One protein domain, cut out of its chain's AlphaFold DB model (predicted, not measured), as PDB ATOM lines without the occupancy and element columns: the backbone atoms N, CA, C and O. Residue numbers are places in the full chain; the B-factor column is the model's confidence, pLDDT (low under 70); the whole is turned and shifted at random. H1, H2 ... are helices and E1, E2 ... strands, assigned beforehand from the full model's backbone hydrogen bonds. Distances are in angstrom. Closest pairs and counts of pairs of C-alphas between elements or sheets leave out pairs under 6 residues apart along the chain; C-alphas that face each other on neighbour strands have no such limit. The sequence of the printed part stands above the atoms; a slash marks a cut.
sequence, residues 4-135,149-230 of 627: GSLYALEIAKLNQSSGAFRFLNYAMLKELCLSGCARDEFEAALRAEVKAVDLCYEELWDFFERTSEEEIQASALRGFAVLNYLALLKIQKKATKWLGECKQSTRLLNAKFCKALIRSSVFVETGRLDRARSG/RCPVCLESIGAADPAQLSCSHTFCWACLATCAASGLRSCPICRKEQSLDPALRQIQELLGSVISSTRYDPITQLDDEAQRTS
ATOM      1  N   GLY A   4     297.837 266.140 500.788       83.94
ATOM      2  CA  GLY A   4     298.673 266.093 501.997       83.94
ATOM      3  C   GLY A   4     298.204 265.059 503.030       83.94
ATOM      4  O   GLY A   4     299.035 264.419 503.659       83.94
ATOM      5  N   SER A   5     296.890 264.860 503.166       85.06
ATOM      6  CA  SER A   5     296.317 263.844 504.059       85.06
ATOM      7  C   SER A   5     296.487 262.437 503.489       85.06
ATOM      8  O   SER A   5     296.827 261.526 504.231       85.06
ATOM      9  N   LEU A   6     296.311 262.279 502.171       86.94
ATOM     10  CA  LEU A   6     296.579 261.020 501.467       86.94
ATOM     11  C   LEU A   6     298.052 260.621 501.616       86.94
ATOM     12  O   LEU A   6     298.352 259.505 502.004       86.94
ATOM     13  N   TYR A   7     298.964 261.557 501.367       89.12
ATOM     14  CA  TYR A   7     300.402 261.342 501.470       89.12
ATOM     15  C   TYR A   7     300.818 260.912 502.881       89.12
ATOM     16  O   TYR A   7     301.537 259.932 503.029       89.12
ATOM     17  N   ALA A   8     300.311 261.585 503.919       87.88
ATOM     18  CA  ALA A   8     300.575 261.203 505.305       87.88
ATOM     19  C   ALA A   8     300.021 259.807 505.652       87.88
ATOM     20  O   ALA A   8     300.691 259.040 506.338       87.88
ATOM     21  N   LEU A   9     298.826 259.470 505.155       89.25
ATOM     22  CA  LEU A   9     298.212 258.158 505.361       89.25
ATOM     23  C   LEU A   9     299.021 257.036 504.696       89.25
ATOM     24  O   LEU A   9     299.284 256.018 505.328       89.25
ATOM     25  N   GLU A  10     299.434 257.219 503.441       89.00
ATOM     26  CA  GLU A  10     300.196 256.208 502.697       89.00
ATOM     27  C   GLU A  10     301.623 256.038 503.238       89.00
ATOM     28  O   GLU A  10     302.117 254.915 503.316       89.00
ATOM     29  N   ILE A  11     302.257 257.115 503.720       89.88
ATOM     30  CA  ILE A  11     303.520 257.019 504.469       89.88
ATOM     31  C   ILE A  11     303.336 256.197 505.742       89.88
ATOM     32  O   ILE A  11     304.170 255.349 506.042       89.88
ATOM     33  N   ALA A  12     302.261 256.439 506.499       88.00
ATOM     34  CA  ALA A  12     302.007 255.700 507.729       88.00
ATOM     35  C   ALA A  12     301.828 254.200 507.456       88.00
ATOM     36  O   ALA A  12     302.396 253.390 508.181       88.00
ATOM     37  N   LYS A  13     301.116 253.833 506.381       86.19
ATOM     38  CA  LYS A  13     300.968 252.434 505.953       86.19
ATOM     39  C   LYS A  13     302.312 251.798 505.591       86.19
ATOM     40  O   LYS A  13     302.623 250.728 506.100       86.19
ATOM     41  N   LEU A  14     303.123 252.470 504.767       83.62
ATOM     42  CA  LEU A  14     304.440 251.957 504.365       83.62
ATOM     43  C   LEU A  14     305.409 251.834 505.544       83.62
ATOM     44  O   LEU A  14     306.149 250.858 505.642       83.62
ATOM     45  N   ASN A  15     305.385 252.798 506.463       83.88
ATOM     46  CA  ASN A  15     306.247 252.755 507.638       83.88
ATOM     47  C   ASN A  15     305.816 251.680 508.647       83.88
ATOM     48  O   ASN A  15     306.660 251.139 509.357       83.88
ATOM     49  N   GLN A  16     304.521 251.348 508.705       79.44
ATOM     50  CA  GLN A  16     304.016 250.229 509.507       79.44
ATOM     51  C   GLN A  16     304.452 248.872 508.944       79.44
ATOM     52  O   GLN A  16     304.718 247.962 509.724       79.44
ATOM     53  N   SER A  17     304.538 248.731 507.618       67.50
ATOM     54  CA  SER A  17     304.862 247.454 506.971       67.50
ATOM     55  C   SER A  17     306.357 247.181 506.823       67.50
ATOM     56  O   SER A  17     306.736 246.031 506.621       67.50
ATOM     57  N   SER A  18     307.212 248.211 506.813       66.12
ATOM     58  CA  SER A  18     308.584 248.046 506.300       66.12
ATOM     59  C   SER A  18     309.656 248.905 506.992       66.12
ATOM     60  O   SER A  18     310.802 248.921 506.548       66.12
ATOM     61  N   GLY A  19     309.320 249.566 508.105       67.94
ATOM     62  CA  GLY A  19     310.261 250.341 508.923       67.94
ATOM     63  C   GLY A  19     310.190 251.854 508.694       67.94
ATOM     64  O   GLY A  19     309.443 252.348 507.861       67.94
ATOM     65  N   ALA A  20     310.945 252.630 509.477       74.94
ATOM     66  CA  ALA A  20     310.874 254.094 509.450       74.94
ATOM     67  C   ALA A  20     311.621 254.690 508.240       74.94
ATOM     68  O   ALA A  20     312.792 255.055 508.340       74.94
ATOM     69  N   PHE A  21     310.941 254.828 507.102       85.50
ATOM     70  CA  PHE A  21     311.510 255.463 505.915       85.50
ATOM     71  C   PHE A  21     311.447 256.988 505.985       85.50
ATOM     72  O   PHE A  21     310.487 257.584 506.491       85.50
ATOM     73  N   ARG A  22     312.457 257.639 505.398       89.62
ATOM     74  CA  ARG A  22     312.474 259.094 505.247       89.62
ATOM     75  C   ARG A  22     311.810 259.507 503.937       89.62
ATOM     76  O   ARG A  22     312.366 259.335 502.858       89.62
ATOM     77  N   PHE A  23     310.653 260.140 504.058       92.56
ATOM     78  CA  PHE A  23     309.923 260.750 502.950       92.56
ATOM     79  C   PHE A  23     310.139 262.265 502.891       92.56
ATOM     80  O   PHE A  23     310.528 262.880 503.886       92.56
ATOM     81  N   LEU A  24     309.850 262.879 501.738       92.62
ATOM     82  CA  LEU A  24     309.819 264.336 501.595       92.62
ATOM     83  C   LEU A  24     308.875 264.941 502.637       92.62
ATOM     84  O   LEU A  24     307.695 264.590 502.697       92.62
ATOM     85  N   ASN A  25     309.344 265.930 503.398       93.38
ATOM     86  CA  ASN A  25     308.490 266.658 504.329       93.38
ATOM     87  C   ASN A  25     307.564 267.636 503.582       93.38
ATOM     88  O   ASN A  25     307.746 268.858 503.568       93.38
ATOM     89  N   TYR A  26     306.536 267.084 502.933       93.25
ATOM     90  CA  TYR A  26     305.568 267.836 502.141       93.25
ATOM     91  C   TYR A  26     304.822 268.884 502.977       93.25
ATOM     92  O   TYR A  26     304.462 269.935 502.449       93.25
ATOM     93  N   ALA A  27     304.575 268.611 504.264       91.56
ATOM     94  CA  ALA A  27     303.890 269.533 505.165       91.56
ATOM     95  C   ALA A  27     304.735 270.787 505.424       91.56
ATOM     96  O   ALA A  27     304.257 271.886 505.147       91.56
ATOM     97  N   MET A  28     305.997 270.610 505.830       94.06
ATOM     98  CA  MET A  28     306.949 271.707 506.034       94.06
ATOM     99  C   MET A  28     307.160 272.508 504.747       94.06
ATOM    100  O   MET A  28     307.032 273.726 504.745       94.06
ATOM    101  N   LEU A  29     307.418 271.841 503.616       92.38
ATOM    102  CA  LEU A  29     307.623 272.536 502.341       92.38
ATOM    103  C   LEU A  29     306.371 273.305 501.895       92.38
ATOM    104  O   LEU A  29     306.463 274.371 501.284       92.38
ATOM    105  N   LYS A  30     305.182 272.761 502.179       91.94
ATOM    106  CA  LYS A  30     303.908 273.428 501.898       91.94
ATOM    107  C   LYS A  30     303.734 274.660 502.776       91.94
ATOM    108  O   LYS A  30     303.238 275.655 502.264       91.94
ATOM    109  N   GLU A  31     304.068 274.577 504.057       92.06
ATOM    110  CA  GLU A  31     304.020 275.712 504.978       92.06
ATOM    111  C   GLU A  31     304.986 276.811 504.534       92.06
ATOM    112  O   GLU A  31     304.572 277.954 504.388       92.06
ATOM    113  N   LEU A  32     306.208 276.433 504.152       88.12
ATOM    114  CA  LEU A  32     307.220 277.338 503.612       88.12
ATOM    115  C   LEU A  32     306.753 278.041 502.320       88.12
ATOM    116  O   LEU A  32     306.944 279.237 502.144       88.12
ATOM    117  N   CYS A  33     306.052 277.329 501.428       86.44
ATOM    118  CA  CYS A  33     305.408 277.955 500.264       86.44
ATOM    119  C   CYS A  33     304.322 278.974 500.645       86.44
ATOM    120  O   CYS A  33     304.090 279.920 499.899       86.44
ATOM    121  N   LEU A  34     303.588 278.729 501.734       87.19
ATOM    122  CA  LEU A  34     302.448 279.549 502.152       87.19
ATOM    123  C   LEU A  34     302.863 280.732 503.031       87.19
ATOM    124  O   LEU A  34     302.118 281.705 503.093       87.19
ATOM    125  N   SER A  35     304.034 280.673 503.670       85.94
ATOM    126  CA  SER A  35     304.591 281.778 504.454       85.94
ATOM    127  C   SER A  35     305.113 282.931 503.592       85.94
ATOM    128  O   SER A  35     305.409 283.997 504.123       85.94
ATOM    129  N   GLY A  36     305.220 282.738 502.271       76.56
ATOM    130  CA  GLY A  36     305.750 283.744 501.350       76.56
ATOM    131  C   GLY A  36     307.270 283.908 501.439       76.56
ATOM    132  O   GLY A  36     307.775 284.991 501.157       76.56
ATOM    133  N   CYS A  37     307.994 282.856 501.846       82.94
ATOM    134  CA  CYS A  37     309.455 282.871 501.922       82.94
ATOM    135  C   CYS A  37     310.108 283.236 500.577       82.94
ATOM    136  O   CYS A  37     309.507 283.114 499.502       82.94
ATOM    137  N   ALA A  38     311.391 283.603 500.608       84.31
ATOM    138  CA  ALA A  38     312.141 283.800 499.374       84.31
ATOM    139  C   ALA A  38     312.207 282.490 498.564       84.31
ATOM    140  O   ALA A  38     312.348 281.396 499.117       84.31
ATOM    141  N   ARG A  39     312.144 282.585 497.228       82.62
ATOM    142  CA  ARG A  39     312.207 281.409 496.341       82.62
ATOM    143  C   ARG A  39     313.475 280.583 496.572       82.62
ATOM    144  O   ARG A  39     313.403 279.357 496.614       82.62
ATOM    145  N   ASP A  40     314.609 281.253 496.757       82.06
ATOM    146  CA  ASP A  40     315.903 280.604 496.981       82.06
ATOM    147  C   ASP A  40     315.944 279.816 498.297       82.06
ATOM    148  O   ASP A  40     316.555 278.747 498.358       82.06
ATOM    149  N   GLU A  41     315.252 280.310 499.325       85.81
ATOM    150  CA  GLU A  41     315.107 279.648 500.622       85.81
ATOM    151  C   GLU A  41     314.267 278.372 500.490       85.81
ATOM    152  O   GLU A  41     314.701 277.293 500.904       85.81
ATOM    153  N   PHE A  42     313.121 278.456 499.803       88.38
ATOM    154  CA  PHE A  42     312.310 277.283 499.477       88.38
ATOM    155  C   PHE A  42     313.097 276.250 498.663       88.38
ATOM    156  O   PHE A  42     313.041 275.053 498.943       88.38
ATOM    157  N   GLU A  43     313.851 276.689 497.655       85.38
ATOM    158  CA  GLU A  43     314.641 275.791 496.813       85.38
ATOM    159  C   GLU A  43     315.808 275.151 497.563       85.38
ATOM    160  O   GLU A  43     316.146 273.996 497.297       85.38
ATOM    161  N   ALA A  44     316.432 275.868 498.498       85.75
ATOM    162  CA  ALA A  44     317.439 275.300 499.384       85.75
ATOM    163  C   ALA A  44     316.836 274.204 500.276       85.75
ATOM    164  O   ALA A  44     317.389 273.102 500.321       85.75
ATOM    165  N   ALA A  45     315.679 274.464 500.892       87.44
ATOM    166  CA  ALA A  45     314.958 273.485 501.704       87.44
ATOM    167  C   ALA A  45     314.520 272.262 500.879       87.44
ATOM    168  O   ALA A  45     314.766 271.122 501.271       87.44
ATOM    169  N   LEU A  46     313.954 272.481 499.688       90.19
ATOM    170  CA  LEU A  46     313.540 271.407 498.786       90.19
ATOM    171  C   LEU A  46     314.729 270.557 498.320       90.19
ATOM    172  O   LEU A  46     314.629 269.334 498.289       90.19
ATOM    173  N   ARG A  47     315.871 271.175 497.987       87.19
ATOM    174  CA  ARG A  47     317.095 270.444 497.619       87.19
ATOM    175  C   ARG A  47     317.639 269.608 498.772       87.19
ATOM    176  O   ARG A  47     318.098 268.494 498.530       87.19
ATOM    177  N   ALA A  48     317.616 270.136 499.994       87.81
ATOM    178  CA  ALA A  48     318.048 269.398 501.176       87.81
ATOM    179  C   ALA A  48     317.157 268.170 501.413       87.81
ATOM    180  O   ALA A  48     317.673 267.069 501.602       87.81
ATOM    181  N   GLU A  49     315.840 268.344 501.300       92.81
ATOM    182  CA  GLU A  49     314.866 267.262 501.447       92.81
ATOM    183  C   GLU A  49     315.010 266.199 500.354       92.81
ATOM    184  O   GLU A  49     315.126 265.017 500.666       92.81
ATOM    185  N   VAL A  50     315.109 266.599 499.081       90.94
ATOM    186  CA  VAL A  50     315.333 265.661 497.965       90.94
ATOM    187  C   VAL A  50     316.635 264.883 498.150       90.94
ATOM    188  O   VAL A  50     316.651 263.674 497.950       90.94
ATOM    189  N   LYS A  51     317.716 265.542 498.584       88.38
ATOM    190  CA  LYS A  51     318.995 264.870 498.845       88.38
ATOM    191  C   LYS A  51     318.882 263.839 499.970       88.38
ATOM    192  O   LYS A  51     319.480 262.773 499.871       88.38
ATOM    193  N   ALA A  52     318.153 264.155 501.038       89.94
ATOM    194  CA  ALA A  52     317.963 263.235 502.153       89.94
ATOM    195  C   ALA A  52     317.101 262.022 501.757       89.94
ATOM    196  O   ALA A  52     317.395 260.903 502.165       89.94
ATOM    197  N   VAL A  53     316.083 262.235 500.920       92.44
ATOM    198  CA  VAL A  53     315.247 261.164 500.359       92.44
ATOM    199  C   VAL A  53     316.030 260.293 499.377       92.44
ATOM    200  O   VAL A  53     315.886 259.079 499.420       92.44
ATOM    201  N   ASP A  54     316.900 260.875 498.546       91.12
ATOM    202  CA  ASP A  54     317.786 260.111 497.654       91.12
ATOM    203  C   ASP A  54     318.754 259.214 498.440       91.12
ATOM    204  O   ASP A  54     319.004 258.089 498.028       91.12
ATOM    205  N   LEU A  55     319.300 259.685 499.567       88.56
ATOM    206  CA  LEU A  55     320.145 258.844 500.426       88.56
ATOM    207  C   LEU A  55     319.347 257.685 501.032       88.56
ATOM    208  O   LEU A  55     319.799 256.547 500.968       88.56
ATOM    209  N   CYS A  56     318.142 257.961 501.534       89.62
ATOM    210  CA  CYS A  56     317.256 256.924 502.058       89.62
ATOM    211  C   CYS A  56     316.861 255.910 500.972       89.62
ATOM    212  O   CYS A  56     316.880 254.716 501.231       89.62
ATOM    213  N   TYR A  57     316.573 256.359 499.745       89.56
ATOM    214  CA  TYR A  57     316.284 255.469 498.616       89.56
ATOM    215  C   TYR A  57     317.421 254.475 498.364       89.56
ATOM    216  O   TYR A  57     317.165 253.293 498.175       89.56
ATOM    217  N   GLU A  58     318.669 254.943 498.377       86.69
ATOM    218  CA  GLU A  58     319.837 254.093 498.130       86.69
ATOM    219  C   GLU A  58     320.078 253.108 499.274       86.69
ATOM    220  O   GLU A  58     320.380 251.950 499.023       86.69
ATOM    221  N   GLU A  59     319.898 253.538 500.523       86.12
ATOM    222  CA  GLU A  59     319.982 252.645 501.685       86.12
ATOM    223  C   GLU A  59     318.909 251.550 501.627       86.12
ATOM    224  O   GLU A  59     319.195 250.386 501.905       86.12
ATOM    225  N   LEU A  60     317.688 251.907 501.216       82.75
ATOM    226  CA  LEU A  60     316.594 250.957 501.017       82.75
ATOM    227  C   LEU A  60     316.845 250.015 499.849       82.75
ATOM    228  O   LEU A  60     316.538 248.832 499.949       82.75
ATOM    229  N   TRP A  61     317.420 250.528 498.764       84.06
ATOM    230  CA  TRP A  61     317.815 249.731 497.613       84.06
ATOM    231  C   TRP A  61     318.884 248.701 497.984       84.06
ATOM    232  O   TRP A  61     318.708 247.510 497.741       84.06
ATOM    233  N   ASP A  62     319.955 249.145 498.644       82.69
ATOM    234  CA  ASP A  62     321.041 248.291 499.131       82.69
ATOM    235  C   ASP A  62     320.526 247.230 500.111       82.69
ATOM    236  O   ASP A  62     320.957 246.075 500.076       82.69
ATOM    237  N   PHE A  63     319.615 247.616 501.009       79.31
ATOM    238  CA  PHE A  63     318.994 246.693 501.953       79.31
ATOM    239  C   PHE A  63     318.124 245.657 501.234       79.31
ATOM    240  O   PHE A  63     318.233 244.462 501.526       79.31
ATOM    241  N   PHE A  64     317.318 246.101 500.267       78.12
ATOM    242  CA  PHE A  64     316.499 245.227 499.440       78.12
ATOM    243  C   PHE A  64     317.368 244.230 498.675       78.12
ATOM    244  O   PHE A  64     317.086 243.042 498.730       78.12
ATOM    245  N   GLU A  65     318.456 244.658 498.030       76.19
ATOM    246  CA  GLU A  65     319.350 243.752 497.293       76.19
ATOM    247  C   GLU A  65     320.006 242.686 498.186       76.19
ATOM    248  O   GLU A  65     320.184 241.548 497.749       76.19
ATOM    249  N   ARG A  66     320.365 243.039 499.428       73.69
ATOM    250  CA  ARG A  66     321.114 242.159 500.347       73.69
ATOM    251  C   ARG A  66     320.245 241.180 501.129       73.69
ATOM    252  O   ARG A  66     320.756 240.146 501.554       73.69
ATOM    253  N   THR A  67     318.974 241.497 501.352       66.69
ATOM    254  CA  THR A  67     318.102 240.709 502.234       66.69
ATOM    255  C   THR A  67     317.242 239.753 501.415       66.69
ATOM    256  O   THR A  67     316.653 240.148 500.415       66.69
ATOM    257  N   SER A  68     317.149 238.487 501.830       56.84
ATOM    258  CA  SER A  68     316.321 237.469 501.162       56.84
ATOM    259  C   SER A  68     314.832 237.541 501.524       56.84
ATOM    260  O   SER A  68     314.062 236.705 501.059       56.84
ATOM    261  N   GLU A  69     314.428 238.483 502.378       53.78
ATOM    262  CA  GLU A  69     313.065 238.558 502.905       53.78
ATOM    263  C   GLU A  69     312.069 239.170 501.904       53.78
ATOM    264  O   GLU A  69     312.335 240.186 501.267       53.78
ATOM    265  N   GLU A  70     310.945 238.456 501.799       61.03
ATOM    266  CA  GLU A  70     309.583 238.732 501.316       61.03
ATOM    267  C   GLU A  70     309.272 239.867 500.311       61.03
ATOM    268  O   GLU A  70     309.718 241.011 500.389       61.03
ATOM    269  N   GLU A  71     308.311 239.537 499.440       61.31
ATOM    270  CA  GLU A  71     307.590 240.351 498.443       61.31
ATOM    271  C   GLU A  71     307.114 241.739 498.954       61.31
ATOM    272  O   GLU A  71     306.950 242.696 498.187       61.31
ATOM    273  N   ILE A  72     306.959 241.889 500.273       63.06
ATOM    274  CA  ILE A  72     306.592 243.135 500.960       63.06
ATOM    275  C   ILE A  72     307.627 244.246 500.699       63.06
ATOM    276  O   ILE A  72     307.237 245.390 500.450       63.06
ATOM    277  N   GLN A  73     308.930 243.938 500.664       72.88
ATOM    278  CA  GLN A  73     309.989 244.949 500.513       72.88
ATOM    279  C   GLN A  73     310.008 245.595 499.119       72.88
ATOM    280  O   GLN A  73     310.179 246.809 498.988       72.88
ATOM    281  N   ALA A  74     309.763 244.805 498.072       76.25
ATOM    282  CA  ALA A  74     309.673 245.291 496.700       76.25
ATOM    283  C   ALA A  74     308.492 246.252 496.515       76.25
ATOM    284  O   ALA A  74     308.630 247.327 495.921       76.25
ATOM    285  N   SER A  75     307.331 245.898 497.076       78.69
ATOM    286  CA  SER A  75     306.147 246.763 497.064       78.69
ATOM    287  C   SER A  75     306.395 248.082 497.807       78.69
ATOM    288  O   SER A  75     306.013 249.152 497.317       78.69
ATOM    289  N   ALA A  76     307.121 248.023 498.928       81.81
ATOM    290  CA  ALA A  76     307.476 249.182 499.729       81.81
ATOM    291  C   ALA A  76     308.440 250.121 498.994       81.81
ATOM    292  O   ALA A  76     308.235 251.333 499.004       81.81
ATOM    293  N   LEU A  77     309.433 249.578 498.284       85.25
ATOM    294  CA  LEU A  77     310.388 250.350 497.484       85.25
ATOM    295  C   LEU A  77     309.717 251.050 496.290       85.25
ATOM    296  O   LEU A  77     309.961 252.235 496.041       85.25
ATOM    297  N   ARG A  78     308.804 250.354 495.595       86.75
ATOM    298  CA  ARG A  78     307.959 250.942 494.537       86.75
ATOM    299  C   ARG A  78     307.091 252.077 495.095       86.75
ATOM    300  O   ARG A  78     307.110 253.194 494.572       86.75
ATOM    301  N   GLY A  79     306.389 251.817 496.202       87.56
ATOM    302  CA  GLY A  79     305.554 252.803 496.893       87.56
ATOM    303  C   GLY A  79     306.344 254.022 497.376       87.56
ATOM    304  O   GLY A  79     305.905 255.160 497.187       87.56
ATOM    305  N   PHE A  80     307.545 253.805 497.916       90.25
ATOM    306  CA  PHE A  80     308.459 254.860 498.342       90.25
ATOM    307  C   PHE A  80     308.805 255.807 497.189       90.25
ATOM    308  O   PHE A  80     308.681 257.030 497.326       90.25
ATOM    309  N   ALA A  81     309.210 255.253 496.043       90.31
ATOM    310  CA  ALA A  81     309.576 256.047 494.878       90.31
ATOM    311  C   ALA A  81     308.375 256.858 494.362       90.31
ATOM    312  O   ALA A  81     308.481 258.077 494.186       90.31
ATOM    313  N   VAL A  82     307.213 256.214 494.192       90.00
ATOM    314  CA  VAL A  82     305.993 256.854 493.668       90.00
ATOM    315  C   VAL A  82     305.497 257.983 494.574       90.00
ATOM    316  O   VAL A  82     305.188 259.077 494.089       90.00
ATOM    317  N   LEU A  83     305.444 257.768 495.889       91.19
ATOM    318  CA  LEU A  83     304.963 258.782 496.828       91.19
ATOM    319  C   LEU A  83     305.867 260.018 496.843       91.19
ATOM    320  O   LEU A  83     305.364 261.145 496.787       91.19
ATOM    321  N   ASN A  84     307.190 259.835 496.877       92.69
ATOM    322  CA  ASN A  84     308.134 260.953 496.847       92.69
ATOM    323  C   ASN A  84     308.083 261.712 495.513       92.69
ATOM    324  O   ASN A  84     308.097 262.944 495.507       92.69
ATOM    325  N   TYR A  85     307.917 261.014 494.390       90.62
ATOM    326  CA  TYR A  85     307.704 261.643 493.086       90.62
ATOM    327  C   TYR A  85     306.437 262.506 493.051       90.62
ATOM    328  O   TYR A  85     306.480 263.676 492.655       90.62
ATOM    329  N   LEU A  86     305.312 261.983 493.544       88.75
ATOM    330  CA  LEU A  86     304.069 262.747 493.610       88.75
ATOM    331  C   LEU A  86     304.189 263.963 494.532       88.75
ATOM    332  O   LEU A  86     303.709 265.047 494.184       88.75
ATOM    333  N   ALA A  87     304.831 263.812 495.692       90.81
ATOM    334  CA  ALA A  87     305.068 264.919 496.610       90.81
ATOM    335  C   ALA A  87     305.916 266.015 495.958       90.81
ATOM    336  O   ALA A  87     305.551 267.192 496.056       90.81
ATOM    337  N   LEU A  88     306.968 265.633 495.225       90.12
ATOM    338  CA  LEU A  88     307.825 266.549 494.480       90.12
ATOM    339  C   LEU A  88     307.038 267.332 493.419       90.12
ATOM    340  O   LEU A  88     307.049 268.564 493.429       90.12
ATOM    341  N   LEU A  89     306.268 266.654 492.564       86.69
ATOM    342  CA  LEU A  89     305.450 267.332 491.553       86.69
ATOM    343  C   LEU A  89     304.421 268.280 492.180       86.69
ATOM    344  O   LEU A  89     304.215 269.411 491.729       86.69
ATOM    345  N   LYS A  90     303.735 267.823 493.233       87.56
ATOM    346  CA  LYS A  90     302.692 268.610 493.902       87.56
ATOM    347  C   LYS A  90     303.281 269.824 494.607       87.56
ATOM    348  O   LYS A  90     302.605 270.856 494.651       87.56
ATOM    349  N   ILE A  91     304.484 269.717 495.176       89.62
ATOM    350  CA  ILE A  91     305.120 270.843 495.854       89.62
ATOM    351  C   ILE A  91     305.728 271.825 494.860       89.62
ATOM    352  O   ILE A  91     305.517 273.020 495.021       89.62
ATOM    353  N   GLN A  92     306.342 271.354 493.772       86.31
ATOM    354  CA  GLN A  92     306.815 272.222 492.692       86.31
ATOM    355  C   GLN A  92     305.667 273.027 492.086       86.31
ATOM    356  O   GLN A  92     305.753 274.248 491.983       86.31
ATOM    357  N   LYS A  93     304.539 272.373 491.782       85.50
ATOM    358  CA  LYS A  93     303.355 273.057 491.246       85.50
ATOM    359  C   LYS A  93     302.790 274.094 492.220       85.50
ATOM    360  O   LYS A  93     302.264 275.124 491.802       85.50
ATOM    361  N   LYS A  94     302.897 273.833 493.525       87.31
ATOM    362  CA  LYS A  94     302.501 274.782 494.567       87.31
ATOM    363  C   LYS A  94     303.475 275.952 494.663       87.31
ATOM    364  O   LYS A  94     303.018 277.086 494.678       87.31
ATOM    365  N   ALA A  95     304.776 275.691 494.643       85.19
ATOM    366  CA  ALA A  95     305.802 276.722 494.622       85.19
ATOM    367  C   ALA A  95     305.639 277.630 493.399       85.19
ATOM    368  O   ALA A  95     305.663 278.842 493.544       85.19
ATOM    369  N   THR A  96     305.369 277.081 492.209       84.75
ATOM    370  CA  THR A  96     305.078 277.888 491.012       84.75
ATOM    371  C   THR A  96     303.879 278.813 491.205       84.75
ATOM    372  O   THR A  96     303.914 279.966 490.795       84.75
ATOM    373  N   LYS A  97     302.824 278.327 491.870       85.38
ATOM    374  CA  LYS A  97     301.618 279.118 492.139       85.38
ATOM    375  C   LYS A  97     301.854 280.264 493.132       85.38
ATOM    376  O   LYS A  97     301.268 281.322 492.950       85.38
ATOM    377  N   TRP A  98     302.630 280.037 494.192       83.38
ATOM    378  CA  TRP A  98     302.752 280.982 495.316       83.38
ATOM    379  C   TRP A  98     304.037 281.815 495.296       83.38
ATOM    380  O   TRP A  98     304.042 282.928 495.803       83.38
ATOM    381  N   LEU A  99     305.105 281.295 494.690       82.56
ATOM    382  CA  LEU A  99     306.440 281.902 494.649       82.56
ATOM    383  C   LEU A  99     306.889 282.248 493.212       82.56
ATOM    384  O   LEU A  99     308.040 282.622 493.013       82.56
ATOM    385  N   GLY A 100     306.023 282.070 492.204       76.25
ATOM    386  CA  GLY A 100     306.318 282.349 490.790       76.25
ATOM    387  C   GLY A 100     307.068 281.237 490.040       76.25
ATOM    388  O   GLY A 100     307.446 280.208 490.608       76.25
ATOM    389  N   GLU A 101     307.257 281.416 488.727       66.38
ATOM    390  CA  GLU A 101     307.941 280.445 487.861       66.38
ATOM    391  C   GLU A 101     309.426 280.270 488.203       66.38
ATOM    392  O   GLU A 101     310.111 281.193 488.635       66.38
ATOM    393  N   CYS A 102     309.941 279.058 487.986       58.38
ATOM    394  CA  CYS A 102     311.299 278.680 488.355       58.38
ATOM    395  C   CYS A 102     312.092 278.158 487.163       58.38
ATOM    396  O   CYS A 102     311.672 277.245 486.456       58.38
ATOM    397  N   LYS A 103     313.308 278.691 487.023       53.66
ATOM    398  CA  LYS A 103     314.296 278.316 486.008       53.66
ATOM    399  C   LYS A 103     315.001 276.971 486.284       53.66
ATOM    400  O   LYS A 103     315.691 276.467 485.403       53.66
ATOM    401  N   GLN A 104     314.848 276.392 487.482       52.78
ATOM    402  CA  GLN A 104     315.617 275.235 487.985       52.78
ATOM    403  C   GLN A 104     314.804 273.939 488.196       52.78
ATOM    404  O   GLN A 104     315.368 272.958 488.685       52.78
ATOM    405  N   SER A 105     313.514 273.905 487.827       51.03
ATOM    406  CA  SER A 105     312.618 272.736 487.995       51.03
ATOM    407  C   SER A 105     313.226 271.415 487.478       51.03
ATOM    408  O   SER A 105     313.144 270.386 488.154       51.03
ATOM    409  N   THR A 106     313.976 271.495 486.376       50.12
ATOM    410  CA  THR A 106     314.670 270.391 485.689       50.12
ATOM    411  C   THR A 106     315.694 269.648 486.547       50.12
ATOM    412  O   THR A 106     315.974 268.467 486.334       50.12
ATOM    413  N   ARG A 107     316.300 270.304 487.547       55.34
ATOM    414  CA  ARG A 107     317.335 269.666 488.384       55.34
ATOM    415  C   ARG A 107     316.761 268.712 489.424       55.34
ATOM    416  O   ARG A 107     317.503 267.880 489.931       55.34
ATOM    417  N   LEU A 108     315.476 268.823 489.749       60.25
ATOM    418  CA  LEU A 108     314.852 268.032 490.812       60.25
ATOM    419  C   LEU A 108     314.191 266.755 490.272       60.25
ATOM    420  O   LEU A 108     314.216 265.734 490.951       60.25
ATOM    421  N   LEU A 109     313.734 266.751 489.013       66.06
ATOM    422  CA  LEU A 109     313.373 265.518 488.287       66.06
ATOM    423  C   LEU A 109     314.593 264.620 487.996       66.06
ATOM    424  O   LEU A 109     314.449 263.455 487.637       66.06
ATOM    425  N   ASN A 110     315.805 265.135 488.226       68.12
ATOM    426  CA  ASN A 110     317.052 264.378 488.168       68.12
ATOM    427  C   ASN A 110     317.394 263.592 489.449       68.12
ATOM    428  O   ASN A 110     318.438 262.926 489.456       68.12
ATOM    429  N   ALA A 111     316.561 263.674 490.494       80.31
ATOM    430  CA  ALA A 111     316.688 262.855 491.700       80.31
ATOM    431  C   ALA A 111     316.711 261.358 491.352       80.31
ATOM    432  O   ALA A 111     316.145 260.935 490.336       80.31
ATOM    433  N   LYS A 112     317.382 260.549 492.170       82.19
ATOM    434  CA  LYS A 112     317.591 259.127 491.868       82.19
ATOM    435  C   LYS A 112     316.277 258.349 491.846       82.19
ATOM    436  O   LYS A 112     316.028 257.645 490.870       82.19
ATOM    437  N   PHE A 113     315.397 258.567 492.827       81.75
ATOM    438  CA  PHE A 113     314.077 257.919 492.849       81.75
ATOM    439  C   PHE A 113     313.212 258.322 491.638       81.75
ATOM    440  O   PHE A 113     312.511 257.488 491.073       81.75
ATOM    441  N   CYS A 114     313.310 259.575 491.167       82.50
ATOM    442  CA  CYS A 114     312.637 260.022 489.941       82.50
ATOM    443  C   CYS A 114     313.180 259.282 488.715       82.50
ATOM    444  O   CYS A 114     312.407 258.758 487.916       82.50
ATOM    445  N   LYS A 115     314.508 259.198 488.572       79.69
ATOM    446  CA  LYS A 115     315.160 258.487 487.461       79.69
ATOM    447  C   LYS A 115     314.811 257.004 487.433       79.69
ATOM    448  O   LYS A 115     314.678 256.453 486.341       79.69
ATOM    449  N   ALA A 116     314.676 256.388 488.604       78.81
ATOM    450  CA  ALA A 116     314.301 254.990 488.729       78.81
ATOM    451  C   ALA A 116     312.859 254.739 488.258       78.81
ATOM    452  O   ALA A 116     312.609 253.759 487.562       78.81
ATOM    453  N   LEU A 117     311.926 255.655 488.551       79.94
ATOM    454  CA  LEU A 117     310.558 255.605 488.018       79.94
ATOM    455  C   LEU A 117     310.512 255.866 486.511       79.94
ATOM    456  O   LEU A 117     309.889 255.108 485.781       79.94
ATOM    457  N   ILE A 118     311.209 256.908 486.047       71.00
ATOM    458  CA  ILE A 118     311.259 257.321 484.636       71.00
ATOM    459  C   ILE A 118     311.742 256.188 483.729       71.00
ATOM    460  O   ILE A 118     311.218 255.993 482.639       71.00
ATOM    461  N   ARG A 119     312.781 255.463 484.155       68.62
ATOM    462  CA  ARG A 119     313.332 254.334 483.391       68.62
ATOM    463  C   ARG A 119     312.568 253.033 483.628       68.62
ATOM    464  O   ARG A 119     313.018 251.983 483.178       68.62
ATOM    465  N   SER A 120     311.503 253.090 484.427       74.81
ATOM    466  CA  SER A 120     310.827 251.942 485.025       74.81
ATOM    467  C   SER A 120     311.801 250.954 485.695       74.81
ATOM    468  O   SER A 120     311.446 249.798 485.915       74.81
ATOM    469  N   SER A 121     313.024 251.383 486.044       73.00
ATOM    470  CA  SER A 121     314.101 250.494 486.488       73.00
ATOM    471  C   SER A 121     313.784 249.893 487.848       73.00
ATOM    472  O   SER A 121     313.912 248.687 487.997       73.00
ATOM    473  N   VAL A 122     313.212 250.682 488.769       80.50
ATOM    474  CA  VAL A 122     312.709 250.180 490.062       80.50
ATOM    475  C   VAL A 122     311.707 249.040 489.869       80.50
ATOM    476  O   VAL A 122     311.767 248.052 490.590       80.50
ATOM    477  N   PHE A 123     310.826 249.108 488.866       80.38
ATOM    478  CA  PHE A 123     309.839 248.056 488.591       80.38
ATOM    479  C   PHE A 123     310.457 246.839 487.888       80.38
ATOM    480  O   PHE A 123     310.099 245.705 488.200       80.38
ATOM    481  N   VAL A 124     311.401 247.056 486.966       75.81
ATOM    482  CA  VAL A 124     312.133 245.971 486.291       75.81
ATOM    483  C   VAL A 124     312.993 245.187 487.281       75.81
ATOM    484  O   VAL A 124     312.985 243.960 487.264       75.81
ATOM    485  N   GLU A 125     313.756 245.886 488.114       77.12
ATOM    486  CA  GLU A 125     314.733 245.310 489.036       77.12
ATOM    487  C   GLU A 125     314.044 244.654 490.234       77.12
ATOM    488  O   GLU A 125     314.354 243.500 490.521       77.12
ATOM    489  N   THR A 126     313.041 245.303 490.848       75.94
ATOM    490  CA  THR A 126     312.254 244.659 491.919       75.94
ATOM    491  C   THR A 126     311.564 243.396 491.413       75.94
ATOM    492  O   THR A 126     311.781 242.332 491.977       75.94
ATOM    493  N   GLY A 127     310.867 243.446 490.273       73.38
ATOM    494  CA  GLY A 127     310.210 242.252 489.732       73.38
ATOM    495  C   GLY A 127     311.169 241.201 489.142       73.38
ATOM    496  O   GLY A 127     310.778 240.057 488.927       73.38
ATOM    497  N   ARG A 128     312.436 241.524 488.843       71.81
ATOM    498  CA  ARG A 128     313.466 240.510 488.522       71.81
ATOM    499  C   ARG A 128     313.977 239.813 489.776       71.81
ATOM    500  O   ARG A 128     314.158 238.600 489.751       71.81
ATOM    501  N   LEU A 129     314.227 240.575 490.837       69.81
ATOM    502  CA  LEU A 129     314.733 240.051 492.101       69.81
ATOM    503  C   LEU A 129     313.667 239.225 492.827       69.81
ATOM    504  O   LEU A 129     313.986 238.129 493.280       69.81
ATOM    505  N   ASP A 130     312.410 239.676 492.828       69.69
ATOM    506  CA  ASP A 130     311.267 238.905 493.336       69.69
ATOM    507  C   ASP A 130     311.185 237.537 492.632       69.69
ATOM    508  O   ASP A 130     311.115 236.497 493.290       69.69
ATOM    509  N   ARG A 131     311.334 237.514 491.298       67.81
ATOM    510  CA  ARG A 131     311.358 236.272 490.503       67.81
ATOM    511  C   ARG A 131     312.535 235.355 490.811       67.81
ATOM    512  O   ARG A 131     312.370 234.139 490.900       67.81
ATOM    513  N   ALA A 132     313.731 235.918 490.965       66.19
ATOM    514  CA  ALA A 132     314.915 235.143 491.323       66.19
ATOM    515  C   ALA A 132     314.765 234.487 492.710       66.19
ATOM    516  O   ALA A 132     315.276 233.388 492.922       66.19
ATOM    517  N   ARG A 133     314.040 235.137 493.632       67.69
ATOM    518  CA  ARG A 133     313.771 234.643 494.993       67.69
ATOM    519  C   ARG A 133     312.677 233.584 495.050       67.69
ATOM    520  O   ARG A 133     312.785 232.669 495.857       67.69
ATOM    521  N   SER A 134     311.669 233.654 494.179       61.28
ATOM    522  CA  SER A 134     310.617 232.631 494.088       61.28
ATOM    523  C   SER A 134     311.096 231.272 493.542       61.28
ATOM    524  O   SER A 134     310.349 230.298 493.609       61.28
ATOM    525  N   GLY A 135     312.340 231.182 493.048       54.91
ATOM    526  CA  GLY A 135     312.950 229.963 492.503       54.91
ATOM    527  C   GLY A 135     312.329 229.492 491.174       54.91
ATOM    528  O   GLY A 135     311.273 229.976 490.768       54.91
ATOM    529  N   ARG A 149     298.919 233.429 484.893       82.06
ATOM    530  CA  ARG A 149     300.271 233.389 484.307       82.06
ATOM    531  C   ARG A 149     300.531 234.632 483.468       82.06
ATOM    532  O   ARG A 149     299.651 235.089 482.740       82.06
ATOM    533  N   CYS A 150     301.748 235.163 483.540       83.94
ATOM    534  CA  CYS A 150     302.144 236.296 482.723       83.94
ATOM    535  C   CYS A 150     302.287 235.851 481.259       83.94
ATOM    536  O   CYS A 150     303.064 234.943 480.976       83.94
ATOM    537  N   PRO A 151     301.627 236.506 480.294       83.19
ATOM    538  CA  PRO A 151     301.709 236.144 478.874       83.19
ATOM    539  C   PRO A 151     303.064 236.474 478.227       83.19
ATOM    540  O   PRO A 151     303.313 236.057 477.102       83.19
ATOM    541  N   VAL A 152     303.923 237.250 478.903       83.50
ATOM    542  CA  VAL A 152     305.234 237.670 478.378       83.50
ATOM    543  C   VAL A 152     306.338 236.710 478.816       83.50
ATOM    544  O   VAL A 152     307.108 236.264 477.974       83.50
ATOM    545  N   CYS A 153     306.429 236.378 480.110       79.81
ATOM    546  CA  CYS A 153     307.437 235.432 480.612       79.81
ATOM    547  C   CYS A 153     306.915 234.003 480.821       79.81
ATOM    548  O   CYS A 153     307.715 233.112 481.070       79.81
ATOM    549  N   LEU A 154     305.602 233.771 480.710       80.25
ATOM    550  CA  LEU A 154     304.929 232.477 480.918       80.25
ATOM    551  C   LEU A 154     305.030 231.913 482.350       80.25
ATOM    552  O   LEU A 154     304.598 230.787 482.617       80.25
ATOM    553  N   GLU A 155     305.541 232.700 483.293       78.44
ATOM    554  CA  GLU A 155     305.636 232.372 484.720       78.44
ATOM    555  C   GLU A 155     304.342 232.746 485.462       78.44
ATOM    556  O   GLU A 155     303.542 233.552 484.979       78.44
ATOM    557  N   SER A 156     304.117 232.155 486.636       76.12
ATOM    558  CA  SER A 156     303.001 232.525 487.518       76.12
ATOM    559  C   SER A 156     303.203 233.936 488.073       76.12
ATOM    560  O   SER A 156     304.306 234.289 488.482       76.12
ATOM    561  N   ILE A 157     302.145 234.746 488.086       76.12
ATOM    562  CA  ILE A 157     302.177 236.098 488.647       76.12
ATOM    563  C   ILE A 157     302.030 235.989 490.172       76.12
ATOM    564  O   ILE A 157     301.059 235.400 490.651       76.12
ATOM    565  N   GLY A 158     302.994 236.537 490.920       67.06
ATOM    566  CA  GLY A 158     302.946 236.618 492.387       67.06
ATOM    567  C   GLY A 158     301.794 237.497 492.888       67.06
ATOM    568  O   GLY A 158     301.260 238.316 492.139       67.06
ATOM    569  N   ALA A 159     301.391 237.343 494.152       59.84
ATOM    570  CA  ALA A 159     300.217 238.023 494.708       59.84
ATOM    571  C   ALA A 159     300.367 239.559 494.784       59.84
ATOM    572  O   ALA A 159     299.370 240.273 494.690       59.84
ATOM    573  N   ALA A 160     301.592 240.080 494.893       58.00
ATOM    574  CA  ALA A 160     301.922 241.508 494.875       58.00
ATOM    575  C   ALA A 160     302.554 241.982 493.548       58.00
ATOM    576  O   ALA A 160     302.978 243.142 493.434       58.00
ATOM    577  N   ASP A 161     302.600 241.104 492.542       67.12
ATOM    578  CA  ASP A 161     303.120 241.370 491.200       67.12
ATOM    579  C   ASP A 161     302.070 241.502 490.059       67.12
ATOM    580  O   ASP A 161     302.480 241.575 488.899       67.12
ATOM    581  N   PRO A 162     300.730 241.565 490.273       79.56
ATOM    582  CA  PRO A 162     299.803 241.695 489.154       79.56
ATOM    583  C   PRO A 162     299.698 243.144 488.668       79.56
ATOM    584  O   PRO A 162     299.051 243.995 489.271       79.56
ATOM    585  N   ALA A 163     300.261 243.403 487.494       80.38
ATOM    586  CA  ALA A 163     300.076 244.630 486.741       80.38
ATOM    587  C   ALA A 163     298.932 244.448 485.727       80.38
ATOM    588  O   ALA A 163     299.144 244.056 484.573       80.38
ATOM    589  N   GLN A 164     297.694 244.695 486.159       85.38
ATOM    590  CA  GLN A 164     296.528 244.625 485.276       85.38
ATOM    591  C   GLN A 164     296.409 245.897 484.429       85.38
ATOM    592  O   GLN A 164     296.525 247.012 484.934       85.38
ATOM    593  N   LEU A 165     296.154 245.748 483.130       83.31
ATOM    594  CA  LEU A 165     295.896 246.827 482.174       83.31
ATOM    595  C   LEU A 165     294.405 247.200 482.103       83.31
ATOM    596  O   LEU A 165     293.536 246.477 482.576       83.31
ATOM    597  N   SER A 166     294.076 248.325 481.458       81.62
ATOM    598  CA  SER A 166     292.681 248.771 481.257       81.62
ATOM    599  C   SER A 166     291.879 247.884 480.293       81.62
ATOM    600  O   SER A 166     290.668 248.037 480.155       81.62
ATOM    601  N   CYS A 167     292.557 246.992 479.569       83.69
ATOM    602  CA  CYS A 167     291.950 245.915 478.785       83.69
ATOM    603  C   CYS A 167     291.769 244.623 479.595       83.69
ATOM    604  O   CYS A 167     291.562 243.573 478.996       83.69
ATOM    605  N   SER A 168     291.919 244.687 480.919       86.44
ATOM    606  CA  SER A 168     291.802 243.573 481.866       86.44
ATOM    607  C   SER A 168     292.873 242.482 481.757       86.44
ATOM    608  O   SER A 168     292.854 241.555 482.560       86.44
ATOM    609  N   HIS A 169     293.833 242.606 480.836       88.12
ATOM    610  CA  HIS A 169     294.987 241.711 480.740       88.12
ATOM    611  C   HIS A 169     296.009 241.996 481.843       88.12
ATOM    612  O   HIS A 169     296.357 243.156 482.067       88.12
ATOM    613  N   THR A 170     296.521 240.943 482.478       87.44
ATOM    614  CA  THR A 170     297.435 241.030 483.627       87.44
ATOM    615  C   THR A 170     298.831 240.529 483.266       87.44
ATOM    616  O   THR A 170     298.989 239.529 482.568       87.44
ATOM    617  N   PHE A 171     299.849 241.239 483.744       88.25
ATOM    618  CA  PHE A 171     301.270 240.961 483.528       88.25
ATOM    619  C   PHE A 171     302.008 241.020 484.870       88.25
ATOM    620  O   PHE A 171     301.470 241.590 485.811       88.25
ATOM    621  N   CYS A 172     303.235 240.501 484.965       84.44
ATOM    622  CA  CYS A 172     304.116 240.898 486.066       84.44
ATOM    623  C   CYS A 172     304.610 242.338 485.873       84.44
ATOM    624  O   CYS A 172     304.773 242.788 484.726       84.44
ATOM    625  N   TRP A 173     304.904 243.056 486.963       81.56
ATOM    626  CA  TRP A 173     305.418 244.426 486.901       81.56
ATOM    627  C   TRP A 173     306.691 244.512 486.072       81.56
ATOM    628  O   TRP A 173     306.823 245.434 485.275       81.56
ATOM    629  N   ALA A 174     307.601 243.542 486.189       80.25
ATOM    630  CA  ALA A 174     308.856 243.572 485.444       80.25
ATOM    631  C   ALA A 174     308.662 243.425 483.929       80.25
ATOM    632  O   ALA A 174     309.326 244.125 483.162       80.25
ATOM    633  N   CYS A 175     307.773 242.536 483.474       83.31
ATOM    634  CA  CYS A 175     307.485 242.410 482.044       83.31
ATOM    635  C   CYS A 175     306.724 243.624 481.524       83.31
ATOM    636  O   CYS A 175     307.068 244.117 480.455       83.31
ATOM    637  N   LEU A 176     305.758 244.149 482.283       85.50
ATOM    638  CA  LEU A 176     305.035 245.346 481.868       85.50
ATOM    639  C   LEU A 176     305.954 246.581 481.823       85.50
ATOM    640  O   LEU A 176     305.940 247.310 480.834       85.50
ATOM    641  N   ALA A 177     306.823 246.747 482.826       81.81
ATOM    642  CA  ALA A 177     307.873 247.765 482.866       81.81
ATOM    643  C   ALA A 177     308.826 247.644 481.675       81.81
ATOM    644  O   ALA A 177     309.175 248.642 481.058       81.81
ATOM    645  N   THR A 178     309.234 246.419 481.338       78.12
ATOM    646  CA  THR A 178     310.120 246.157 480.198       78.12
ATOM    647  C   THR A 178     309.418 246.506 478.886       78.12
ATOM    648  O   THR A 178     310.006 247.183 478.051       78.12
ATOM    649  N   CYS A 179     308.146 246.132 478.718       79.19
ATOM    650  CA  CYS A 179     307.344 246.535 477.564       79.19
ATOM    651  C   CYS A 179     307.234 248.065 477.449       79.19
ATOM    652  O   CYS A 179     307.427 248.608 476.360       79.19
ATOM    653  N   ALA A 180     306.970 248.759 478.561       76.31
ATOM    654  CA  ALA A 180     306.922 250.219 478.609       76.31
ATOM    655  C   ALA A 180     308.277 250.852 478.244       76.31
ATOM    656  O   ALA A 180     308.330 251.751 477.406       76.31
ATOM    657  N   ALA A 181     309.375 250.335 478.803       65.00
ATOM    658  CA  ALA A 181     310.738 250.794 478.533       65.00
ATOM    659  C   ALA A 181     311.186 250.526 477.084       65.00
ATOM    660  O   ALA A 181     311.929 251.322 476.514       65.00
ATOM    661  N   SER A 182     310.686 249.458 476.454       68.25
ATOM    662  CA  SER A 182     310.848 249.174 475.019       68.25
ATOM    663  C   SER A 182     309.970 250.060 474.119       68.25
ATOM    664  O   SER A 182     309.973 249.900 472.901       68.25
ATOM    665  N   GLY A 183     309.209 250.998 474.692       68.75
ATOM    666  CA  GLY A 183     308.385 251.951 473.951       68.75
ATOM    667  C   GLY A 183     307.072 251.374 473.421       68.75
ATOM    668  O   GLY A 183     306.433 252.007 472.576       68.75
ATOM    669  N   LEU A 184     306.642 250.200 473.896       76.50
ATOM    670  CA  LEU A 184     305.336 249.656 473.537       76.50
ATOM    671  C   LEU A 184     304.229 250.529 474.145       76.50
ATOM    672  O   LEU A 184     304.218 250.816 475.342       76.50
ATOM    673  N   ARG A 185     303.278 250.942 473.303       80.69
ATOM    674  CA  ARG A 185     302.127 251.789 473.679       80.69
ATOM    675  C   ARG A 185     300.788 251.061 473.591       80.69
ATOM    676  O   ARG A 185     299.728 251.682 473.587       80.69
ATOM    677  N   SER A 186     300.824 249.739 473.481       87.31
ATOM    678  CA  SER A 186     299.640 248.905 473.337       87.31
ATOM    679  C   SER A 186     299.806 247.584 474.073       87.31
ATOM    680  O   SER A 186     300.914 247.086 474.266       87.31
ATOM    681  N   CYS A 187     298.687 247.017 474.524       86.00
ATOM    682  CA  CYS A 187     298.691 245.743 475.238       86.00
ATOM    683  C   CYS A 187     299.317 244.624 474.377       86.00
ATOM    684  O   CYS A 187     298.828 244.400 473.268       86.00
ATOM    685  N   PRO A 188     300.293 243.852 474.892       85.25
ATOM    686  CA  PRO A 188     300.897 242.734 474.156       85.25
ATOM    687  C   PRO A 188     299.915 241.637 473.717       85.25
ATOM    688  O   PRO A 188     300.198 240.925 472.761       85.25
ATOM    689  N   ILE A 189     298.763 241.505 474.389       88.25
ATOM    690  CA  ILE A 189     297.742 240.506 474.042       88.25
ATOM    691  C   ILE A 189     296.752 241.065 473.016       88.25
ATOM    692  O   ILE A 189     296.643 240.560 471.905       88.25
ATOM    693  N   CYS A 190     296.010 242.112 473.382       87.31
ATOM    694  CA  CYS A 190     294.880 242.595 472.576       87.31
ATOM    695  C   CYS A 190     295.194 243.815 471.708       87.31
ATOM    696  O   CYS A 190     294.304 244.321 471.032       87.31
ATOM    697  N   ARG A 191     296.422 244.343 471.770       85.56
ATOM    698  CA  ARG A 191     296.873 245.544 471.045       85.56
ATOM    699  C   ARG A 191     296.072 246.824 471.327       85.56
ATOM    700  O   ARG A 191     296.306 247.829 470.667       85.56
ATOM    701  N   LYS A 192     295.193 246.841 472.340       84.31
ATOM    702  CA  LYS A 192     294.523 248.066 472.808       84.31
ATOM    703  C   LYS A 192     295.575 249.089 473.237       84.31
ATOM    704  O   LYS A 192     296.343 248.805 474.166       84.31
ATOM    705  N   GLU A 193     295.582 250.247 472.580       82.81
ATOM    706  CA  GLU A 193     296.445 251.379 472.918       82.81
ATOM    707  C   GLU A 193     296.180 251.862 474.346       82.81
ATOM    708  O   GLU A 193     295.039 252.114 474.735       82.81
ATOM    709  N   GLN A 194     297.244 251.935 475.141       78.31
ATOM    710  CA  GLN A 194     297.246 252.425 476.519       78.31
ATOM    711  C   GLN A 194     298.688 252.549 477.020       78.31
ATOM    712  O   GLN A 194     299.580 251.852 476.534       78.31
ATOM    713  N   SER A 195     298.915 253.388 478.034       79.56
ATOM    714  CA  SER A 195     300.217 253.419 478.704       79.56
ATOM    715  C   SER A 195     300.478 252.091 479.411       79.56
ATOM    716  O   SER A 195     299.608 251.567 480.114       79.56
ATOM    717  N   LEU A 196     301.678 251.558 479.199       81.69
ATOM    718  CA  LEU A 196     302.160 250.358 479.865       81.69
ATOM    719  C   LEU A 196     303.019 250.692 481.088       81.69
ATOM    720  O   LEU A 196     303.436 249.765 481.763       81.69
ATOM    721  N   ASP A 197     303.302 251.966 481.386       80.62
ATOM    722  CA  ASP A 197     304.194 252.326 482.493       80.62
ATOM    723  C   ASP A 197     303.588 251.929 483.852       80.62
ATOM    724  O   ASP A 197     302.550 252.476 484.258       80.62
ATOM    725  N   PRO A 198     304.239 251.015 484.592       79.31
ATOM    726  CA  PRO A 198     303.834 250.642 485.934       79.31
ATOM    727  C   PRO A 198     303.658 251.792 486.914       79.31
ATOM    728  O   PRO A 198     302.722 251.786 487.718       79.31
ATOM    729  N   ALA A 199     304.533 252.796 486.827       80.50
ATOM    730  CA  ALA A 199     304.509 253.934 487.731       80.50
ATOM    731  C   ALA A 199     303.195 254.702 487.588       80.50
ATOM    732  O   ALA A 199     302.562 255.061 488.581       80.50
ATOM    733  N   LEU A 200     302.734 254.894 486.350       79.44
ATOM    734  CA  LEU A 200     301.471 255.563 486.071       79.44
ATOM    735  C   LEU A 200     300.272 254.800 486.650       79.44
ATOM    736  O   LEU A 200     299.336 255.432 487.138       79.44
ATOM    737  N   ARG A 201     300.296 253.464 486.634       76.75
ATOM    738  CA  ARG A 201     299.224 252.632 487.212       76.75
ATOM    739  C   ARG A 201     299.177 252.772 488.730       76.75
ATOM    740  O   ARG A 201     298.127 253.110 489.269       76.75
ATOM    741  N   GLN A 202     300.323 252.653 489.396       80.81
ATOM    742  CA  GLN A 202     300.407 252.848 490.845       80.81
ATOM    743  C   GLN A 202     299.983 254.275 491.249       80.81
ATOM    744  O   GLN A 202     299.298 254.479 492.250       80.81
ATOM    745  N   ILE A 203     300.306 255.282 490.432       83.56
ATOM    746  CA  ILE A 203     299.830 256.661 490.621       83.56
ATOM    747  C   ILE A 203     298.304 256.767 490.461       83.56
ATOM    748  O   ILE A 203     297.661 257.483 491.232       83.56
ATOM    749  N   GLN A 204     297.718 256.091 489.469       79.06
ATOM    750  CA  GLN A 204     296.267 256.072 489.243       79.06
ATOM    751  C   GLN A 204     295.519 255.442 490.422       79.06
ATOM    752  O   GLN A 204     294.501 255.986 490.850       79.06
ATOM    753  N   GLU A 205     296.034 254.341 490.969       79.31
ATOM    754  CA  GLU A 205     295.479 253.680 492.156       79.31
ATOM    755  C   GLU A 205     295.506 254.610 493.373       79.31
ATOM    756  O   GLU A 205     294.487 254.792 494.040       79.31
ATOM    757  N   LEU A 206     296.635 255.286 493.608       78.50
ATOM    758  CA  LEU A 206     296.794 256.221 494.726       78.50
ATOM    759  C   LEU A 206     295.896 257.460 494.609       78.50
ATOM    760  O   LEU A 206     295.380 257.962 495.609       78.50
ATOM    761  N   LEU A 207     295.732 258.007 493.401       76.69
ATOM    762  CA  LEU A 207     294.984 259.249 493.178       76.69
ATOM    763  C   LEU A 207     293.483 259.034 492.910       76.69
ATOM    764  O   LEU A 207     292.730 260.014 492.931       76.69
ATOM    765  N   GLY A 208     293.053 257.787 492.698       66.88
ATOM    766  CA  GLY A 208     291.702 257.419 492.277       66.88
ATOM    767  C   GLY A 208     291.461 257.655 490.779       66.88
ATOM    768  O   GLY A 208     292.006 258.583 490.175       66.88
ATOM    769  N   SER A 209     290.589 256.842 490.175       53.59
ATOM    770  CA  SER A 209     290.297 256.745 488.728       53.59
ATOM    771  C   SER A 209     289.701 257.999 488.052       53.59
ATOM    772  O   SER A 209     289.282 257.937 486.899       53.59
ATOM    773  N   VAL A 210     289.669 259.150 488.730       46.25
ATOM    774  CA  VAL A 210     288.926 260.355 488.308       46.25
ATOM    775  C   VAL A 210     289.843 261.479 487.796       46.25
ATOM    776  O   VAL A 210     289.375 262.491 487.281       46.25
ATOM    777  N   ILE A 211     291.168 261.333 487.889       51.41
ATOM    778  CA  ILE A 211     292.110 262.357 487.413       51.41
ATOM    779  C   ILE A 211     292.748 261.892 486.104       51.41
ATOM    780  O   ILE A 211     293.383 260.845 486.079       51.41
ATOM    781  N   SER A 212     292.629 262.698 485.038       50.19
ATOM    782  CA  SER A 212     293.432 262.583 483.805       50.19
ATOM    783  C   SER A 212     294.914 262.435 484.184       50.19
ATOM    784  O   SER A 212     295.582 263.393 484.592       50.19
ATOM    785  N   SER A 213     295.391 261.191 484.176       52.84
ATOM    786  CA  SER A 213     296.607 260.777 484.877       52.84
ATOM    787  C   SER A 213     297.877 261.051 484.084       52.84
ATOM    788  O   SER A 213     298.954 261.042 484.666       52.84
ATOM    789  N   THR A 214     297.764 261.354 482.788       61.59
ATOM    790  CA  THR A 214     298.899 261.721 481.920       61.59
ATOM    791  C   THR A 214     299.677 262.922 482.463       61.59
ATOM    792  O   THR A 214     300.879 263.031 482.267       61.59
ATOM    793  N   ARG A 215     299.028 263.790 483.254       68.31
ATOM    794  CA  ARG A 215     299.672 264.899 483.980       68.31
ATOM    795  C   ARG A 215     300.723 264.449 485.004       68.31
ATOM    796  O   ARG A 215     301.570 265.246 485.389       68.31
ATOM    797  N   TYR A 216     300.602 263.242 485.536       73.69
ATOM    798  CA  TYR A 216     301.497 262.704 486.562       73.69
ATOM    799  C   TYR A 216     302.344 261.554 486.023       73.69
ATOM    800  O   TYR A 216     302.982 260.865 486.805       73.69
ATOM    801  N   ASP A 217     302.326 261.335 484.711       75.44
ATOM    802  CA  ASP A 217     303.147 260.331 484.056       75.44
ATOM    803  C   ASP A 217     304.627 260.772 484.095       75.44
ATOM    804  O   ASP A 217     304.952 261.833 483.545       75.44
ATOM    805  N   PRO A 218     305.525 259.996 484.737       72.31
ATOM    806  CA  PRO A 218     306.955 260.300 484.811       72.31
ATOM    807  C   PRO A 218     307.621 260.543 483.460       72.31
ATOM    808  O   PRO A 218     308.467 261.433 483.360       72.31
ATOM    809  N   ILE A 219     307.219 259.800 482.429       68.19
ATOM    810  CA  ILE A 219     307.774 259.895 481.080       68.19
ATOM    811  C   ILE A 219     307.264 261.174 480.409       68.19
ATOM    812  O   ILE A 219     308.053 261.987 479.928       68.19
ATOM    813  N   THR A 220     305.953 261.421 480.474       68.81
ATOM    814  CA  THR A 220     305.349 262.621 479.860       68.81
ATOM    815  C   THR A 220     305.855 263.914 480.513       68.81
ATOM    816  O   THR A 220     306.068 264.912 479.829       68.81
ATOM    817  N   GLN A 221     306.096 263.917 481.833       67.06
ATOM    818  CA  GLN A 221     306.644 265.092 482.526       67.06
ATOM    819  C   GLN A 221     308.062 265.460 482.062       67.06
ATOM    820  O   GLN A 221     308.404 266.640 482.094       67.06
ATOM    821  N   LEU A 222     308.867 264.494 481.604       62.47
ATOM    822  CA  LEU A 222     310.170 264.777 480.997       62.47
ATOM    823  C   LEU A 222     310.048 265.308 479.575       62.47
ATOM    824  O   LEU A 222     310.743 266.264 479.239       62.47
ATOM    825  N   ASP A 223     309.173 264.722 478.759       56.12
ATOM    826  CA  ASP A 223     308.969 265.151 477.372       56.12
ATOM    827  C   ASP A 223     308.436 266.593 477.312       56.12
ATOM    828  O   ASP A 223     308.964 267.430 476.573       56.12
ATOM    829  N   ASP A 224     307.453 266.922 478.159       54.53
ATOM    830  CA  ASP A 224     306.907 268.277 478.301       54.53
ATOM    831  C   ASP A 224     307.972 269.284 478.774       54.53
ATOM    832  O   ASP A 224     307.966 270.452 478.373       54.53
ATOM    833  N   GLU A 225     308.894 268.860 479.643       52.84
ATOM    834  CA  GLU A 225     309.969 269.711 480.157       52.84
ATOM    835  C   GLU A 225     311.099 269.882 479.127       52.84
ATOM    836  O   GLU A 225     311.558 271.005 478.897       52.84
ATOM    837  N   ALA A 226     311.478 268.821 478.411       48.50
ATOM    838  CA  ALA A 226     312.409 268.869 477.284       48.50
ATOM    839  C   ALA A 226     311.899 269.822 476.186       48.50
ATOM    840  O   ALA A 226     312.644 270.670 475.692       48.50
ATOM    841  N   GLN A 227     310.598 269.792 475.886       46.88
ATOM    842  CA  GLN A 227     309.962 270.715 474.941       46.88
ATOM    843  C   GLN A 227     309.831 272.162 475.461       46.88
ATOM    844  O   GLN A 227     309.823 273.105 474.668       46.88
ATOM    845  N   ARG A 228     309.740 272.395 476.780       43.78
ATOM    846  CA  ARG A 228     309.737 273.759 477.361       43.78
ATOM    847  C   ARG A 228     311.134 274.365 477.470       43.78
ATOM    848  O   ARG A 228     311.295 275.579 477.304       43.78
ATOM    849  N   THR A 229     312.145 273.538 477.722       39.78
ATOM    850  CA  THR A 229     313.552 273.964 477.735       39.78
ATOM    851  C   THR A 229     314.064 274.327 476.340       39.78
ATOM    852  O   THR A 229     314.900 275.222 476.232       39.78
ATOM    853  N   SER A 230     313.496 273.746 475.273       38.22
ATOM    854  CA  SER A 230     313.812 274.129 473.891       38.22
ATOM    855  C   SER A 230     313.202 275.476 473.462       38.22
ATOM    856  O   SER A 230     313.758 276.134 472.587       38.22
TER     857      SER A 230
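What this domain is: This is residues 4 to 135 and 149 to 230 of the 627 residues of the protein "Zinc-binding protein a33-like protein" of Chrysochromulina tobinii (UniProt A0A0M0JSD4). Two long helices, H3 and H4, lie side by side as a slab; H1 and H2 follow one another along one side of it, H5 crosses its opposite side, H8 packs steeply on residues 79 to 86 of H4 at the edge away from H3, and H6 packs on H4 near its first end, at residues 74 to 78. Near that end a small head holds H7 and the strand hairpin E1 E2, with H9 beside H8 and H10 reaching away from H5. The printed part has 214 residues, with ten named helices and two named strands in the order H1 H2 H3 H4 H5 H6 E1 E2 H7 H8 H9 H10. The class is mostly helix, and the sheet, in the order E1 - E2, is antiparallel. The whole is compact, with a radius of gyration of the C-alphas of 17.7 A and spans of 55 by 37 by 29 A.

Where its parts are: H1, residues 4 to 18, begins with C-alpha 4 at (298.673, 266.093, 501.997) and is 21.0 A long from first to last C-alpha. H2 is residues 26 to 34. H3, residues 39 to 66, is 40.4 A long, and H4, residues 72 to 99, is 39.3 A long, with C-alpha 72 at (306.592, 243.135, 500.960). H5 is residues 112 to 118, and H6, residues 121 to 133, is 18.0 A long. After the cut come E1, residues 162 to 164, E2, residues 170 to 172, and H7, residues 173 to 181. H8 is residues 198 to 207 and H9 residues 213 to 216. H10, residues 218 to 230, is 18.9 A long and ends with C-alpha 230 at (313.812, 274.129, 473.891).

How they stand to each other: H4 is the hub and touches six other helices. H1 touches it at a shallow tilt of 22 degrees, opposite ways, with the C-alphas of Leu 14 and Ala 76 closest at 6.2 A. H2 touches residues 87 to 99 of H4 at a shallow tilt of 2 degrees, the same way, with C-alphas 33 and 95 closest at 5.8 A. H3 and H4 form a helical hairpin at a shallow tilt of 7 degrees; their closest C-alphas, 39 and 99, are 6.0 A apart. H5 is about perpendicular to H4, at 85 degrees, and touches it, with C-alphas 113 and 81 closest at 5.3 A. H6 touches residues 74 to 78 of H4, with C-alphas 126 and 74 closest at 5.5 A. H8 touches H4 at a steep tilt of 67 degrees, with C-alphas 199 and 82 closest at 6.8 A. Farther out, H7 touches H6, with C-alphas 174 and 124 closest at 4.1 A. E1 and E2 form an antiparallel hairpin in which N 163 and O 171, 2.8 A apart, are within hydrogen-bond range. H9 touches H8, with C-alphas 213 and 204 closest at 6.4 A. H10 touches H5 with residues 218 to 219 alone; C-alphas 218 and 118 are closest at 5.2 A. H1 and H3 are apart. Every O i to N i+4 pair is within hydrogen-bond range in H1, H2, H3, H4, H5, H7 and H8, against 8 of 9 in H6 and in H10, while H9 is too short for such a pair.

The domain as a whole: The two C-alphas farthest apart, those of Gly 36 and Leu 154, are 55.2 A apart. Residues 136 to 148 are not printed, and C-alphas 135 and 149 are 15.5 A apart across this cut. The links from H4 to H5 and from H7 to H8 are long. The mean pLDDT of the printed part is 77.7; 54 residues are under 70, among them residues 101 to 110, 208 to 215 and 219 to 230.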